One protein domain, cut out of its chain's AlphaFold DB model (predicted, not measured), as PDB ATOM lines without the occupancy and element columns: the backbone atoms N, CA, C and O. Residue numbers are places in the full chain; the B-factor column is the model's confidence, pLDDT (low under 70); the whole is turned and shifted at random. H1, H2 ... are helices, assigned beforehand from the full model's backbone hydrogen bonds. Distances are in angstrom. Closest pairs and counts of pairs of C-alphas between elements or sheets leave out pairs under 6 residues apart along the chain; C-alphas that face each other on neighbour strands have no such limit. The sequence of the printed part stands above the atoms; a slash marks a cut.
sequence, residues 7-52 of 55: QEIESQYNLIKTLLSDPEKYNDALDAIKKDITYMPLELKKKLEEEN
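Overview. This is residues 7 to 52 of the 55 residues of the protein "Putative chorismate binding enzyme" of Prochlorococcus marinus str. MIT 9302 (UniProt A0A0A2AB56). H1 and H2 make a helical hairpin that opens like a V, and H3 packs on the first part of H1, at the open end of the V. The three helices make a small triangle: H2 packs near the last part of H1 and H3 near its first part, while H2 and H3 are apart and joined by the chain at residues 37 to 41. The printed part has 46 residues with three named helices, H1, H2 and H3 in that order along the chain, and no named strand; the class is all helix. It is compact, with a radius of gyration of the C-alphas of 10.1 A, and its C-alphas span 27 by 19 by 18 A along their three main axes.

Along the chain. H1 is the longest helix, residues 7 to 20, and measures 19.8 A from first to last C-alpha. It begins with C-alpha 7 at (-34.354, -1.099, -42.185) and ends with C-alpha 20 at (-47.023, -4.502, -27.344). H2 is residues 27 to 36, 14.0 A from first to last C-alpha. H3 is residues 42 to 50, 12.2 A from first to last C-alpha, and ends with C-alpha 50 at (-33.824, -12.210, -27.738).

Arrangement. H1 touches H3 with residues 9 to 13 alone. The closest C-alphas of these two helices are those of Ile 9 and Leu 44, 5.7 A apart. H1 and H3 run the same way at a steep tilt of 40 degrees, with 11.2 A from centre to centre. H1 touches H2 with residues 16 to 20 alone. The closest C-alphas of this pair are those of Leu 19 and Leu 30, 6.8 A apart, and the centres are 12.6 A apart. H1 and H2 form a helical hairpin and run opposite ways at a tilt of 35.2 degrees, only just steep. H2 and H3, which follow each other in the chain, are apart. In H1, H2 and H3 every O i to N i+4 pair of the backbone is within hydrogen-bond range.

Size, cuts and confidence. The two C-alphas farthest apart are those of Gln 7 and Glu 24, at 27.2 A, and the first and last printed C-alphas, of Gln 7 and Asn 52, are 21.0 A apart. The printed part has no cut. The link from H1 to H2, with 6 residues, is short, and the link from H2 to H3, with 5 residues, is tight. The mean pLDDT of the printed part of this model is 87.8, and no printed residue is under 70.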
ATOM      1  N   GLN A   7     -33.448  -2.197 -42.506       86.94
ATOM      2  CA  GLN A   7     -34.354  -1.099 -42.185       86.94
ATOM      3  C   GLN A   7     -35.827  -1.541 -42.107       86.94
ATOM      4  O   GLN A   7     -36.558  -1.071 -41.242       86.94
ATOM      5  N   GLU A   8     -36.266  -2.479 -42.954       87.50
ATOM      6  CA  GLU A   8     -37.619  -3.047 -42.884       87.50
ATOM      7  C   GLU A   8     -37.776  -3.928 -41.640       87.50
ATOM      8  O   GLU A   8     -38.780  -3.833 -40.940       87.50
ATOM      9  N   ILE A   9     -36.755  -4.731 -41.321       87.62
ATOM     10  CA  ILE A   9     -36.717  -5.538 -40.092       87.62
ATOM     11  C   ILE A   9     -36.831  -4.637 -38.865       87.62
ATOM     12  O   ILE A   9     -37.624  -4.906 -37.966       87.62
ATOM     13  N   GLU A  10     -36.068  -3.550 -38.824       89.44
ATOM     14  CA  GLU A  10     -36.102  -2.615 -37.704       89.44
ATOM     15  C   GLU A  10     -37.423  -1.844 -37.616       89.44
ATOM     16  O   GLU A  10     -37.958  -1.668 -36.521       89.44
ATOM     17  N   SER A  11     -37.995  -1.453 -38.757       89.81
ATOM     18  CA  SER A  11     -39.309  -0.811 -38.810       89.81
ATOM     19  C   SER A  11     -40.405  -1.729 -38.265       89.81
ATOM     20  O   SER A  11     -41.192  -1.305 -37.419       89.81
ATOM     21  N   GLN A  12     -40.426  -3.001 -38.682       87.25
ATOM     22  CA  GLN A  12     -41.383  -3.987 -38.175       87.25
ATOM     23  C   GLN A  12     -41.164  -4.279 -36.689       87.25
ATOM     24  O   GLN A  12     -42.127  -4.346 -35.931       87.25
ATOM     25  N   TYR A  13     -39.910  -4.390 -36.247       88.81
ATOM     26  CA  TYR A  13     -39.575  -4.573 -34.835       88.81
ATOM     27  C   TYR A  13     -40.123  -3.433 -33.962       88.81
ATOM     28  O   TYR A  13     -40.807  -3.679 -32.969       88.81
ATOM     29  N   ASN A  14     -39.880  -2.182 -34.360       90.75
ATOM     30  CA  ASN A  14     -40.367  -1.005 -33.638       90.75
ATOM     31  C   ASN A  14     -41.898  -0.915 -33.633       90.75
ATOM     32  O   ASN A  14     -42.485  -0.513 -32.623       90.75
ATOM     33  N   LEU A  15     -42.544  -1.316 -34.731       89.94
ATOM     34  CA  LEU A  15     -43.999  -1.401 -34.812       89.94
ATOM     35  C   LEU A  15     -44.529  -2.403 -33.780       89.94
ATOM     36  O   LEU A  15     -45.347  -2.039 -32.943       89.94
ATOM     37  N   ILE A  16     -44.000  -3.630 -33.774       89.31
ATOM     38  CA  ILE A  16     -44.376  -4.681 -32.819       89.31
ATOM     39  C   ILE A  16     -44.196  -4.197 -31.379       89.31
ATOM     40  O   ILE A  16     -45.109  -4.324 -30.568       89.31
ATOM     41  N   LYS A  17     -43.056  -3.571 -31.070       89.62
ATOM     42  CA  LYS A  17     -42.752  -3.036 -29.734       89.62
ATOM     43  C   LYS A  17     -43.752  -1.960 -29.291       89.62
ATOM     44  O   LYS A  17     -44.155  -1.916 -28.129       89.62
ATOM     45  N   THR A  18     -44.186  -1.120 -30.230       90.94
ATOM     46  CA  THR A  18     -45.213  -0.095 -29.996       90.94
ATOM     47  C   THR A  18     -46.577  -0.729 -29.733       90.94
ATOM     48  O   THR A  18     -47.262  -0.341 -28.792       90.94
ATOM     49  N   LEU A  19     -46.960  -1.738 -30.517       90.06
ATOM     50  CA  LEU A  19     -48.240  -2.432 -30.356       90.06
ATOM     51  C   LEU A  19     -48.292  -3.221 -29.039       90.06
ATOM     52  O   LEU A  19     -49.309  -3.218 -28.357       90.06
ATOM     53  N   LEU A  20     -47.173  -3.820 -28.634       87.50
ATOM     54  CA  LEU A  20     -47.023  -4.502 -27.344       87.50
ATOM     55  C   LEU A  20     -47.009  -3.566 -26.141       87.50
ATOM     56  O   LEU A  20     -47.190  -4.033 -25.020       87.50
ATOM     57  N   SER A  21     -46.794  -2.267 -26.346       90.44
ATOM     58  CA  SER A  21     -46.942  -1.294 -25.261       90.44
ATOM     59  C   SER A  21     -48.411  -1.108 -24.869       90.44
ATOM     60  O   SER A  21     -48.677  -0.700 -23.744       90.44
ATOM     61  N   ASP A  22     -49.355  -1.422 -25.765       92.12
ATOM     62  CA  ASP A  22     -50.796  -1.341 -25.499       92.12
ATOM     63  C   ASP A  22     -51.561  -2.488 -26.202       92.12
ATOM     64  O   ASP A  22     -52.321  -2.285 -27.157       92.12
ATOM     65  N   PRO A  23     -51.332  -3.743 -25.775       86.44
ATOM     66  CA  PRO A  23     -51.812  -4.916 -26.495       86.44
ATOM     67  C   PRO A  23     -53.337  -5.050 -26.460       86.44
ATOM     68  O   PRO A  23     -53.916  -5.654 -27.357       86.44
ATOM     69  N   GLU A  24     -54.008  -4.463 -25.466       89.75
ATOM     70  CA  GLU A  24     -55.474  -4.437 -25.396       89.75
ATOM     71  C   GLU A  24     -56.077  -3.567 -26.501       89.75
ATOM     72  O   GLU A  24     -57.037  -3.974 -27.157       89.75
ATOM     73  N   LYS A  25     -55.486  -2.396 -26.767       93.12
ATOM     74  CA  LYS A  25     -55.921  -1.506 -27.849       93.12
ATOM     75  C   LYS A  25     -55.535  -2.023 -29.229       93.12
ATOM     76  O   LYS A  25     -56.258  -1.786 -30.196       93.12
ATOM     77  N   TYR A  26     -54.399  -2.706 -29.325       92.44
ATOM     78  CA  TYR A  26     -53.818  -3.156 -30.589       92.44
ATOM     79  C   TYR A  26     -53.941  -4.663 -30.832       92.44
ATOM     80  O   TYR A  26     -53.235  -5.195 -31.682       92.44
ATOM     81  N   ASN A  27     -54.845  -5.349 -30.132       90.00
ATOM     82  CA  ASN A  27     -55.006  -6.802 -30.210       90.00
ATOM     83  C   ASN A  27     -55.190  -7.299 -31.659       90.00
ATOM     84  O   ASN A  27     -54.492  -8.207 -32.095       90.00
ATOM     85  N   ASP A  28     -56.037  -6.623 -32.438       91.31
ATOM     86  CA  ASP A  28     -56.298  -6.965 -33.845       91.31
ATOM     87  C   ASP A  28     -55.032  -6.851 -34.719       91.31
ATOM     88  O   ASP A  28     -54.718  -7.730 -35.523       91.31
ATOM     89  N   ALA A  29     -54.231  -5.805 -34.488       90.62
ATOM     90  CA  ALA A  29     -52.955  -5.615 -35.169       90.62
ATOM     91  C   ALA A  29     -51.910  -6.652 -34.728       90.62
ATOM     92  O   ALA A  29     -51.148  -7.141 -35.560       90.62
ATOM     93  N   LEU A  30     -51.879  -7.015 -33.443       90.00
ATOM     94  CA  LEU A  30     -51.010  -8.074 -32.929       90.00
ATOM     95  C   LEU A  30     -51.393  -9.440 -33.515       90.00
ATOM     96  O   LEU A  30     -50.496 -10.180 -33.912       90.00
ATOM     97  N   ASP A  31     -52.684  -9.757 -33.651       89.75
ATOM     98  CA  ASP A  31     -53.153 -10.994 -34.297       89.75
ATOM     99  C   ASP A  31     -52.760 -11.041 -35.780       89.75
ATOM    100  O   ASP A  31     -52.245 -12.055 -36.265       89.75
ATOM    101  N   ALA A  32     -52.918  -9.922 -36.494       89.62
ATOM    102  CA  ALA A  32     -52.470  -9.799 -37.877       89.62
ATOM    103  C   ALA A  32     -50.957 -10.026 -37.993       89.62
ATOM    104  O   ALA A  32     -50.518 -10.845 -38.798       89.62
ATOM    105  N   ILE A  33     -50.158  -9.382 -37.139       86.88
ATOM    106  CA  ILE A  33     -48.705  -9.575 -37.090       86.88
ATOM    107  C   ILE A  33     -48.357 -11.011 -36.734       86.88
ATOM    108  O   ILE A  33     -47.441 -11.558 -37.331       86.88
ATOM    109  N   LYS A  34     -49.065 -11.658 -35.810       85.81
ATOM    110  CA  LYS A  34     -48.832 -13.059 -35.447       85.81
ATOM    111  C   LYS A  34     -49.085 -14.009 -36.617       85.81
ATOM    112  O   LYS A  34     -48.367 -14.994 -36.776       85.81
ATOM    113  N   LYS A  35     -50.069 -13.722 -37.468       87.12
ATOM    114  CA  LYS A  35     -50.280 -14.457 -38.727       87.12
ATOM    115  C   LYS A  35     -49.208 -14.138 -39.763       87.12
ATOM    116  O   LYS A  35     -48.756 -15.027 -40.473       87.12
ATOM    117  N   ASP A  36     -48.771 -12.889 -39.823       84.25
ATOM    118  CA  ASP A  36     -47.758 -12.448 -40.777       84.25
ATOM    119  C   ASP A  36     -46.341 -12.878 -40.354       84.25
ATOM    120  O   ASP A  36     -45.467 -13.096 -41.191       84.25
ATOM    121  N   ILE A  37     -46.106 -13.116 -39.055       80.50
ATOM    122  CA  ILE A  37     -44.791 -13.477 -38.522       80.50
ATOM    123  C   ILE A  37     -44.313 -14.790 -39.116       80.50
ATOM    124  O   ILE A  37     -43.117 -14.985 -39.282       80.50
ATOM    125  N   THR A  38     -45.212 -15.688 -39.518       78.31
ATOM    126  CA  THR A  38     -44.829 -16.926 -40.207       78.31
ATOM    127  C   THR A  38     -44.103 -16.634 -41.523       78.31
ATOM    128  O   THR A  38     -43.160 -17.357 -41.848       78.31
ATOM    129  N   TYR A  39     -44.458 -15.535 -42.191       81.50
ATOM    130  CA  TYR A  39     -43.857 -15.029 -43.427       81.50
ATOM    131  C   TYR A  39     -42.724 -14.011 -43.196       81.50
ATOM    132  O   TYR A  39     -41.945 -13.748 -44.114       81.50
ATOM    133  N   MET A  40     -42.582 -13.479 -41.978       82.88
ATOM    134  CA  MET A  40     -41.489 -12.573 -41.610       82.88
ATOM    135  C   MET A  40     -40.110 -13.257 -41.610       82.88
ATOM    136  O   MET A  40     -39.989 -14.463 -41.346       82.88
ATOM    137  N   PRO A  41     -39.037 -12.479 -41.850       85.31
ATOM    138  CA  PRO A  41     -37.673 -12.989 -41.896       85.31
ATOM    139  C   PRO A  41     -37.218 -13.525 -40.532       85.31
ATOM    140  O   PRO A  41     -37.549 -12.982 -39.477       85.31
ATOM    141  N   LEU A  42     -36.388 -14.572 -40.563       86.12
ATOM    142  CA  LEU A  42     -35.795 -15.202 -39.374       86.12
ATOM    143  C   LEU A  42     -35.038 -14.213 -38.473       86.12
ATOM    144  O   LEU A  42     -35.052 -14.376 -37.257       86.12
ATOM    145  N   GLU A  43     -34.404 -13.190 -39.050       88.31
ATOM    146  CA  GLU A  43     -33.723 -12.131 -38.293       88.31
ATOM    147  C   GLU A  43     -34.675 -11.367 -37.369       88.31
ATOM    148  O   GLU A  43     -34.339 -11.137 -36.210       88.31
ATOM    149  N   LEU A  44     -35.877 -11.022 -37.843       86.88
ATOM    150  CA  LEU A  44     -36.868 -10.327 -37.024       86.88
ATOM    151  C   LEU A  44     -37.354 -11.216 -35.876       86.88
ATOM    152  O   LEU A  44     -37.417 -10.760 -34.739       86.88
ATOM    153  N   LYS A  45     -37.629 -12.496 -36.161       86.31
ATOM    154  CA  LYS A  45     -38.027 -13.484 -35.142       86.31
ATOM    155  C   LYS A  45     -36.974 -13.624 -34.053       86.31
ATOM    156  O   LYS A  45     -37.310 -13.496 -32.886       86.31
ATOM    157  N   LYS A  46     -35.705 -13.795 -34.440       88.06
ATOM    158  CA  LYS A  46     -34.591 -13.855 -33.486       88.06
ATOM    159  C   LYS A  46     -34.524 -12.609 -32.614       88.06
ATOM    160  O   LYS A  46     -34.403 -12.739 -31.406       88.06
ATOM    161  N   LYS A  47     -34.654 -11.419 -33.207       88.19
ATOM    162  CA  LYS A  47     -34.603 -10.149 -32.470       88.19
ATOM    163  C   LYS A  47     -35.737 -10.035 -31.439       88.19
ATOM    164  O   LYS A  47     -35.514  -9.542 -30.341       88.19
ATOM    165  N   LEU A  48     -36.936 -10.514 -31.780       87.81
ATOM    166  CA  LEU A  48     -38.079 -10.582 -30.862       87.81
ATOM    167  C   LEU A  48     -37.856 -11.625 -29.753       87.81
ATOM    168  O   LEU A  48     -38.083 -11.317 -28.587       87.81
ATOM    169  N   GLU A  49     -37.362 -12.819 -30.093       87.38
ATOM    170  CA  GLU A  49     -37.033 -13.869 -29.116       87.38
ATOM    171  C   GLU A  49     -35.937 -13.432 -28.133       87.38
ATOM    172  O   GLU A  49     -36.069 -13.676 -26.936       87.38
ATOM    173  N   GLU A  50     -34.889 -12.744 -28.602       88.44
ATOM    174  CA  GLU A  50     -33.824 -12.210 -27.738       88.44
ATOM    175  C   GLU A  50     -34.363 -11.207 -26.707       88.44
ATOM    176  O   GLU A  50     -33.934 -11.211 -25.554       88.44
ATOM    177  N   GLU A  51     -35.356 -10.397 -27.083       84.56
ATOM    178  CA  GLU A  51     -36.024  -9.451 -26.176       84.56
ATOM    179  C   GLU A  51     -37.196 -10.090 -25.395       84.56
ATOM    180  O   GLU A  51     -37.921  -9.384 -24.697       84.56
ATOM    181  N   ASN A  52     -37.381 -11.419 -25.461       83.00
ATOM    182  CA  ASN A  52     -38.496 -12.169 -24.848       83.00
ATOM    183  C   ASN A  52     -39.894 -11.679 -25.272       83.00
ATOM    184  O   ASN A  52     -40.887 -11.853 -24.561       83.00
TER     185      ASN A  52